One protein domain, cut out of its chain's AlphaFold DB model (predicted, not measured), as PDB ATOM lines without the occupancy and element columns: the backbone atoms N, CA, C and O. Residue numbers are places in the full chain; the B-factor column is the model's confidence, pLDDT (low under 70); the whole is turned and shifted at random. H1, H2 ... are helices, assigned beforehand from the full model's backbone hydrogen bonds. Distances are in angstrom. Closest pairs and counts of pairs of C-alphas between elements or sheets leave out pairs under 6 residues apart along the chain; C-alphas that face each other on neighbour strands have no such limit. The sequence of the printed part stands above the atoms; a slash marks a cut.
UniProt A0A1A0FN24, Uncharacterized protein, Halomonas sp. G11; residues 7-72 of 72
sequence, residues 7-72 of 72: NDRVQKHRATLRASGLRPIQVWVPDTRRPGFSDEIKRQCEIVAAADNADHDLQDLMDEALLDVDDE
ATOM      1  N   ASN A   7     -13.501   5.262  25.042       88.94
ATOM      2  CA  ASN A   7     -12.704   6.298  25.685       88.94
ATOM      3  C   ASN A   7     -13.216   6.648  27.096       88.94
ATOM      4  O   ASN A   7     -12.435   6.647  28.047       88.94
ATOM      5  N   ASP A   8     -14.529   6.828  27.261       92.50
ATOM      6  CA  ASP A   8     -15.145   7.147  28.557       92.50
ATOM      7  C   ASP A   8     -14.916   6.017  29.570       92.50
ATOM      8  O   ASP A   8     -14.592   6.253  30.738       92.50
ATOM      9  N   ARG A   9     -15.022   4.762  29.115       92.88
ATOM     10  CA  ARG A   9     -14.763   3.576  29.946       92.88
ATOM     11  C   ARG A   9     -13.306   3.506  30.394       92.88
ATOM     12  O   ARG A   9     -13.043   3.260  31.571       92.88
ATOM     13  N   VAL A  10     -12.366   3.741  29.476       92.31
ATOM     14  CA  VAL A  10     -10.926   3.762  29.782       92.31
ATOM     15  C   VAL A  10     -10.596   4.905  30.744       92.31
ATOM     16  O   VAL A  10      -9.831   4.705  31.689       92.31
ATOM     17  N   GLN A  11     -11.194   6.084  30.557       91.88
ATOM     18  CA  GLN A  11     -10.990   7.231  31.439       91.88
ATOM     19  C   GLN A  11     -11.506   6.955  32.855       91.88
ATOM     20  O   GLN A  11     -10.763   7.170  33.816       91.88
ATOM     21  N   LYS A  12     -12.731   6.423  32.985       94.44
ATOM     22  CA  LYS A  12     -13.313   6.045  34.281       94.44
ATOM     23  C   LYS A  12     -12.446   5.010  35.001       94.44
ATOM     24  O   LYS A  12     -12.127   5.197  36.170       94.44
ATOM     25  N   HIS A  13     -12.004   3.970  34.296       92.94
ATOM     26  CA  HIS A  13     -11.149   2.931  34.874       92.94
ATOM     27  C   HIS A  13      -9.810   3.494  35.377       92.94
ATOM     28  O   HIS A  13      -9.418   3.247  36.517       92.94
ATOM     29  N   ARG A  14      -9.139   4.332  34.573       94.75
ATOM     30  CA  ARG A  14      -7.896   5.002  34.993       94.75
ATOM     31  C   ARG A  14      -8.108   5.952  36.175       94.75
ATOM     32  O   ARG A  14      -7.184   6.134  36.958       94.75
ATOM     33  N   ALA A  15      -9.271   6.595  36.293       95.44
ATOM     34  CA  ALA A  15      -9.585   7.450  37.439       95.44
ATOM     35  C   ALA A  15      -9.696   6.632  38.734       95.44
ATOM     36  O   ALA A  15      -9.093   7.016  39.732       95.44
ATOM     37  N   THR A  16     -10.371   5.477  38.694       96.69
ATOM     38  CA  THR A  16     -10.444   4.546  39.832       96.69
ATOM     39  C   THR A  16      -9.057   4.068  40.260       96.69
ATOM     40  O   THR A  16      -8.725   4.188  41.431       96.69
ATOM     41  N   LEU A  17      -8.217   3.613  39.321       96.62
ATOM     42  CA  LEU A  17      -6.863   3.144  39.652       96.62
ATOM     43  C   LEU A  17      -6.009   4.242  40.305       96.62
ATOM     44  O   LEU A  17      -5.307   3.975  41.275       96.62
ATOM     45  N   ARG A  18      -6.107   5.491  39.825       96.00
ATOM     46  CA  ARG A  18      -5.405   6.623  40.452       96.00
ATOM     47  C   ARG A  18      -5.901   6.916  41.864       96.00
ATOM     48  O   ARG A  18      -5.085   7.233  42.720       96.00
ATOM     49  N   ALA A  19      -7.207   6.818  42.109       96.94
ATOM     50  CA  ALA A  19      -7.768   6.999  43.448       96.94
ATOM     51  C   ALA A  19      -7.288   5.909  44.425       96.94
ATOM     52  O   ALA A  19      -7.103   6.193  45.601       96.94
ATOM     53  N   SER A  20      -7.009   4.701  43.926       96.62
ATOM     54  CA  SER A  20      -6.364   3.610  44.674       96.62
ATOM     55  C   SER A  20      -4.840   3.767  44.821       96.62
ATOM     56  O   SER A  20      -4.175   2.831  45.248       96.62
ATOM     57  N   GLY A  21      -4.264   4.911  44.437       96.50
ATOM     58  CA  GLY A  21      -2.827   5.183  44.559       96.50
ATOM     59  C   GLY A  21      -1.957   4.629  43.425       96.50
ATOM     60  O   GLY A  21      -0.738   4.786  43.462       96.50
ATOM     61  N   LEU A  22      -2.541   4.024  42.384       96.81
ATOM     62  CA  LEU A  22      -1.785   3.451  41.269       96.81
ATOM     63  C   LEU A  22      -1.458   4.505  40.205       96.81
ATOM     64  O   LEU A  22      -2.308   5.296  39.777       96.81
ATOM     65  N   ARG A  23      -0.222   4.475  39.698       94.38
ATOM     66  CA  ARG A  23       0.231   5.344  38.605       94.38
ATOM     67  C   ARG A  23       0.269   4.567  37.285       94.38
ATOM     68  O   ARG A  23       0.946   3.547  37.210       94.38
ATOM     69  N   PRO A  24      -0.397   5.042  36.215       93.75
ATOM     70  CA  PRO A  24      -0.314   4.380  34.920       93.75
ATOM     71  C   PRO A  24       1.097   4.516  34.336       93.75
ATOM     72  O   PRO A  24       1.631   5.625  34.261       93.75
ATOM     73  N   ILE A  25       1.659   3.403  33.869       92.81
ATOM     74  CA  ILE A  25       2.876   3.370  33.050       92.81
ATOM     75  C   ILE A  25       2.536   2.868  31.647       92.81
ATOM     76  O   ILE A  25       1.636   2.048  31.468       92.81
ATOM     77  N   GLN A  26       3.233   3.392  30.640       92.00
ATOM     78  CA  GLN A  26       3.162   2.899  29.268       92.00
ATOM     79  C   GLN A  26       4.504   2.270  28.928       92.00
ATOM     80  O   GLN A  26       5.534   2.936  29.000       92.00
ATOM     81  N   VAL A  27       4.475   0.992  28.572       90.38
ATOM     82  CA  VAL A  27       5.650   0.234  28.151       90.38
ATOM     83  C   VAL A  27       5.392  -0.354  26.772       90.38
ATOM     84  O   VAL A  27       4.259  -0.701  26.432       90.38
ATOM     85  N   TRP A  28       6.446  -0.439  25.971       91.12
ATOM     86  CA  TRP A  28       6.398  -1.109  24.680       91.12
ATOM     87  C   TRP A  28       6.666  -2.593  24.890       91.12
ATOM     88  O   TRP A  28       7.683  -2.962  25.471       91.12
ATOM     89  N   VAL A  29       5.748  -3.435  24.422       90.19
ATOM     90  CA  VAL A  29       5.857  -4.897  24.495       90.19
ATOM     91  C   VAL A  29       6.013  -5.484  23.091       90.19
ATOM     92  O   VAL A  29       5.578  -4.850  22.122       90.19
ATOM     93  N   PRO A  30       6.618  -6.679  22.946       87.38
ATOM     94  CA  PRO A  30       6.653  -7.376  21.667       87.38
ATOM     95  C   PRO A  30       5.243  -7.611  21.109       87.38
ATOM     96  O   PRO A  30       4.295  -7.847  21.856       87.38
ATOM     97  N   ASP A  31       5.107  -7.564  19.782       92.12
ATOM     98  CA  ASP A  31       3.838  -7.864  19.117       92.12
ATOM     99  C   ASP A  31       3.462  -9.339  19.315       92.12
ATOM    100  O   ASP A  31       4.107 -10.246  18.778       92.12
ATOM    101  N   THR A  32       2.380  -9.560  20.063       92.94
ATOM    102  CA  THR A  32       1.896 -10.880  20.475       92.94
ATOM    103  C   THR A  32       1.307 -11.708  19.331       92.94
ATOM    104  O   THR A  32       0.976 -12.877  19.521       92.94
ATOM    105  N   ARG A  33       1.139 -11.113  18.142       94.75
ATOM    106  CA  ARG A  33       0.588 -11.779  16.948       94.75
ATOM    107  C   ARG A  33       1.667 -12.371  16.051       94.75
ATOM    108  O   ARG A  33       1.343 -13.043  15.072       94.75
ATOM    109  N   ARG A  34       2.943 -12.100  16.334       95.44
ATOM    110  CA  ARG A  34       4.046 -12.621  15.528       95.44
ATOM    111  C   ARG A  34       4.135 -14.145  15.678       95.44
ATOM    112  O   ARG A  34       4.025 -14.649  16.799       95.44
ATOM    113  N   PRO A  35       4.383 -14.886  14.584       95.31
ATOM    114  CA  PRO A  35       4.715 -16.302  14.679       95.31
ATOM    115  C   PRO A  35       5.880 -16.517  15.659       95.31
ATOM    116  O   PRO A  35       6.840 -15.749  15.642       95.31
ATOM    117  N   GLY A  36       5.776 -17.532  16.521       92.75
ATOM    118  CA  GLY A  36       6.787 -17.845  17.541       92.75
ATOM    119  C   GLY A  36       6.664 -17.064  18.857       92.75
ATOM    120  O   GLY A  36       7.428 -17.324  19.780       92.75
ATOM    121  N   PHE A  37       5.697 -16.147  19.003       94.25
ATOM    122  CA  PHE A  37       5.499 -15.427  20.269       94.25
ATOM    123  C   PHE A  37       5.198 -16.372  21.444       94.25
ATOM    124  O   PHE A  37       5.719 -16.173  22.535       94.25
ATOM    125  N   SER A  38       4.409 -17.429  21.220       93.69
ATOM    126  CA  SER A  38       4.117 -18.423  22.264       93.69
ATOM    127  C   SER A  38       5.370 -19.165  22.735       93.69
ATOM    128  O   SER A  38       5.490 -19.452  23.924       93.69
ATOM    129  N   ASP A  39       6.296 -19.463  21.823       95.38
ATOM    130  CA  ASP A  39       7.549 -20.143  22.156       95.38
ATOM    131  C   ASP A  39       8.474 -19.211  22.944       95.38
ATOM    132  O   ASP A  39       9.082 -19.624  23.928       95.38
ATOM    133  N   GLU A  40       8.525 -17.931  22.564       94.62
ATOM    134  CA  GLU A  40       9.288 -16.922  23.301       94.62
ATOM    135  C   GLU A  40       8.716 -16.684  24.701       94.62
ATOM    136  O   GLU A  40       9.482 -16.608  25.659       94.62
ATOM    137  N   ILE A  41       7.389 -16.627  24.851       94.81
ATOM    138  CA  ILE A  41       6.751 -16.549  26.170       94.81
ATOM    139  C   ILE A  41       7.147 -17.751  27.017       94.81
ATOM    140  O   ILE A  41       7.584 -17.567  28.149       94.81
ATOM    141  N   LYS A  42       7.059 -18.964  26.465       96.06
ATOM    142  CA  LYS A  42       7.452 -20.175  27.188       96.06
ATOM    143  C   LYS A  42       8.911 -20.099  27.654       96.06
ATOM    144  O   LYS A  42       9.174 -20.292  28.837       96.06
ATOM    145  N   ARG A  43       9.832 -19.739  26.754       96.44
ATOM    146  CA  ARG A  43      11.262 -19.586  27.062       96.44
ATOM    147  C   ARG A  43      11.511 -18.553  28.166       96.44
ATOM    148  O   ARG A  43      12.327 -18.783  29.049       96.44
ATOM    149  N   GLN A  44      10.828 -17.409  28.118       95.56
ATOM    150  CA  GLN A  44      10.977 -16.347  29.120       95.56
ATOM    151  C   GLN A  44      10.403 -16.764  30.477       95.56
ATOM    152  O   GLN A  44      11.042 -16.532  31.498       95.56
ATOM    153  N   CYS A  45       9.246 -17.430  30.497       96.06
ATOM    154  CA  CYS A  45       8.675 -17.980  31.726       96.06
ATOM    155  C   CYS A  45       9.614 -18.996  32.385       96.06
ATOM    156  O   CYS A  45       9.788 -18.951  33.596       96.06
ATOM    157  N   GLU A  46      10.248 -19.874  31.602       97.94
ATOM    158  CA  GLU A  46      11.230 -20.837  32.118       97.94
ATOM    159  C   GLU A  46      12.452 -20.140  32.739       97.94
ATOM    160  O   GLU A  46      12.927 -20.563  33.790       97.94
ATOM    161  N   ILE A  47      12.934 -19.051  32.132       97.12
ATOM    162  CA  ILE A  47      14.056 -18.265  32.671       97.12
ATOM    163  C   ILE A  47      13.682 -17.595  33.993       97.12
ATOM    164  O   ILE A  47      14.463 -17.661  34.937       97.12
ATOM    165  N   VAL A  48      12.506 -16.965  34.060       95.44
ATOM    166  CA  VAL A  48      12.028 -16.309  35.286       95.44
ATOM    167  C   VAL A  48      11.852 -17.338  36.396       95.44
ATOM    168  O   VAL A  48      12.434 -17.172  37.456       95.44
ATOM    169  N   ALA A  49      11.178 -18.458  36.122       93.56
ATOM    170  CA  ALA A  49      10.985 -19.513  37.113       93.56
ATOM    171  C   ALA A  49      12.315 -20.095  37.625       93.56
ATOM    172  O   ALA A  49      12.443 -20.410  38.805       93.56
ATOM    173  N   ALA A  50      13.317 -20.241  36.751       95.56
ATOM    174  CA  ALA A  50      14.642 -20.696  37.156       95.56
ATOM    175  C   ALA A  50      15.386 -19.661  38.016       95.56
ATOM    176  O   ALA A  50      16.108 -20.055  38.928       95.56
ATOM    177  N   ALA A  51      15.224 -18.366  37.725       93.81
ATOM    178  CA  ALA A  51      15.794 -17.287  38.525       93.81
ATOM    179  C   ALA A  51      15.134 -17.214  39.908       93.81
ATOM    180  O   ALA A  51      15.852 -17.208  40.902       93.81
ATOM    181  N   ASP A  52      13.802 -17.267  39.963       90.19
ATOM    182  CA  ASP A  52      13.034 -17.275  41.212       90.19
ATOM    183  C   ASP A  52      13.443 -18.464  42.093       90.19
ATOM    184  O   ASP A  52      13.754 -18.300  43.265       90.19
ATOM    185  N   ASN A  53      13.548 -19.667  41.515       90.31
ATOM    186  CA  ASN A  53      13.960 -20.865  42.253       90.31
ATOM    187  C   ASN A  53      15.415 -20.813  42.760       90.31
ATOM    188  O   ASN A  53      15.786 -21.592  43.635       90.31
ATOM    189  N   ALA A  54      16.263 -19.963  42.176       92.38
ATOM    190  CA  ALA A  54      17.636 -19.767  42.634       92.38
ATOM    191  C   ALA A  54      17.751 -18.681  43.719       92.38
ATOM    192  O   ALA A  54      18.789 -18.607  44.380       92.38
ATOM    193  N   ASP A  55      16.721 -17.850  43.897       93.06
ATOM    194  CA  ASP A  55      16.688 -16.746  44.856       93.06
ATOM    195  C   ASP A  55      15.939 -17.163  46.131       93.06
ATOM    196  O   ASP A  55      14.789 -16.798  46.374       93.06
ATOM    197  N   HIS A  56      16.604 -17.990  46.940       90.94
ATOM    198  CA  HIS A  56      16.032 -18.509  48.184       90.94
ATOM    199  C   HIS A  56      15.717 -17.405  49.200       90.94
ATOM    200  O   HIS A  56      14.715 -17.507  49.897       90.94
ATOM    201  N   ASP A  57      16.513 -16.332  49.241       92.62
ATOM    202  CA  ASP A  57      16.286 -15.208  50.155       92.62
ATOM    203  C   ASP A  57      14.975 -14.483  49.819       92.62
ATOM    204  O   ASP A  57      14.203 -14.120  50.710       92.62
ATOM    205  N   LEU A  58      14.698 -14.281  48.523       90.12
ATOM    206  CA  LEU A  58      13.422 -13.730  48.076       90.12
ATOM    207  C   LEU A  58      12.258 -14.664  48.423       90.12
ATOM    208  O   LEU A  58      11.202 -14.189  48.834       90.12
ATOM    209  N   GLN A  59      12.446 -15.973  48.257       87.88
ATOM    210  CA  GLN A  59      11.417 -16.964  48.549       87.88
ATOM    211  C   GLN A  59      11.066 -17.002  50.045       87.88
ATOM    212  O   GLN A  59       9.887 -16.927  50.385       87.88
ATOM    213  N   ASP A  60      12.072 -17.004  50.920       92.31
ATOM    214  CA  ASP A  60      11.889 -16.941  52.374       92.31
ATOM    215  C   ASP A  60      11.166 -15.647  52.790       92.31
ATOM    216  O   ASP A  60      10.228 -15.684  53.587       92.31
ATOM    217  N   LEU A  61      11.540 -14.504  52.200       92.44
ATOM    218  CA  LEU A  61      10.870 -13.221  52.443       92.44
ATOM    219  C   LEU A  61       9.398 -13.242  52.010       92.44
ATOM    220  O   LEU A  61       8.548 -12.657  52.683       92.44
ATOM    221  N   MET A  62       9.082 -13.874  50.876       91.81
ATOM    222  CA  MET A  62       7.703 -13.994  50.397       91.81
ATOM    223  C   MET A  62       6.858 -14.896  51.300       91.81
ATOM    224  O   MET A  62       5.703 -14.555  51.562       91.81
ATOM    225  N   ASP A  63       7.421 -16.010  51.772       91.81
ATOM    226  CA  ASP A  63       6.751 -16.919  52.704       91.81
ATOM    227  C   ASP A  63       6.489 -16.233  54.057       91.81
ATOM    228  O   ASP A  63       5.387 -16.344  54.592       91.81
ATOM    229  N   GLU A  64       7.451 -15.462  54.580       92.38
ATOM    230  CA  GLU A  64       7.271 -14.666  55.805       92.38
ATOM    231  C   GLU A  64       6.179 -13.599  55.630       92.38
ATOM    232  O   GLU A  64       5.253 -13.521  56.435       92.38
ATOM    233  N   ALA A  65       6.219 -12.833  54.533       91.69
ATOM    234  CA  ALA A  65       5.219 -11.803  54.253       91.69
ATOM    235  C   ALA A  65       3.797 -12.366  54.067       91.69
ATOM    236  O   ALA A  65       2.824 -11.648  54.290       91.69
ATOM    237  N   LEU A  66       3.658 -13.624  53.631       91.00
ATOM    238  CA  LEU A  66       2.356 -14.282  53.505       91.00
ATOM    239  C   LEU A  66       1.742 -14.588  54.877       91.00
ATOM    240  O   LEU A  66       0.536 -14.417  55.041       91.00
ATOM    241  N   LEU A  67       2.559 -14.986  55.858       91.38
ATOM    242  CA  LEU A  67       2.094 -15.244  57.225       91.38
ATOM    243  C   LEU A  67       1.524 -13.975  57.874       91.38
ATOM    244  O   LEU A  67       0.469 -14.038  58.497       91.38
ATOM    245  N   ASP A  68       2.155 -12.821  57.641       85.75
ATOM    246  CA  ASP A  68       1.682 -11.526  58.152       85.75
ATOM    247  C   ASP A  68       0.298 -11.121  57.602       85.75
ATOM    248  O   ASP A  68      -0.416 -10.349  58.240       85.75
ATOM    249  N   VAL A  69      -0.091 -11.609  56.416       82.06
ATOM    250  CA  VAL A  69      -1.400 -11.314  55.797       82.06
ATOM    251  C   VAL A  69      -2.512 -12.201  56.361       82.06
ATOM    252  O   VAL A  69      -3.659 -11.765  56.415       82.06
ATOM    253  N   ASP A  70      -2.189 -13.430  56.772       71.62
ATOM    254  CA  ASP A  70      -3.160 -14.380  57.334       71.62
ATOM    255  C   ASP A  70      -3.464 -14.118  58.829       71.62
ATOM    256  O   ASP A  70      -4.433 -14.667  59.361       71.62
ATOM    257  N   ASP A  71      -2.675 -13.266  59.494       64.81
ATOM    258  CA  ASP A  71      -2.846 -12.860  60.899       64.81
ATOM    259  C   ASP A  71      -3.765 -11.615  61.101       64.81
ATOM    260  O   ASP A  71      -3.944 -11.165  62.241       64.81
ATOM    261  N   GLU A  72      -4.396 -11.081  60.038       51.09
ATOM    262  CA  GLU A  72      -5.456 -10.033  60.073       51.09
ATOM    263  C   GLU A  72      -6.889 -10.583  59.900       51.09
ATOM    264  O   GLU A  72      -7.792 -10.112  60.640       51.09
TER     265      GLU A  72
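Overview. This is residues 7 to 72 of the 72 residues of an uncharacterized protein of Halomonas sp. G11 (UniProt A0A1A0FN24). The longest helix, H2, meets H3 end to end as an L, and a long unnamed stretch, residues 20 to 36, leads from H2's other end to H1, which lies away from both, in an open frame with no packed core. The printed part has 66 residues with three named helices, in the order H1, H2, H3, and no named strand: all helix. It is extended, with a radius of gyration of the C-alphas of 18.2 A, and flat, spanning 44 by 43 by 16 A.

Along the chain. Find C-alpha 37 at (5.499, -15.427, 20.269); from there H2 runs 25.8 A to residue 54. H3, residues 56 to 70, runs 21.7 A to C-alpha 70 at (-3.160, -14.380, 57.334). Look back to residues 7 to 19 for H1, 18.4 A long, beginning at (-12.704, 6.298, 25.685).

Arrangement. H2 and H3 only just touch, with 3 pairs of C-alphas within 8 A, and only at the corner by their tight link; the closest C-alphas, of Asp 52 and Gln 59, are 7.5 A apart. Their lines stand about perpendicular, at 88 degrees. H1 is apart from H2 and H3. In H1 and H2 every O i to N i+4 pair is within hydrogen-bond range; in H3, 10 of 11 are.

Size, cuts and confidence. The farthest C-alphas, of Pro 35 and Asp 71, are 47.0 A apart. The printed part has no cut, and the link from H1 to H2 is long. Look at residues 71 to 72 for pLDDT under 70.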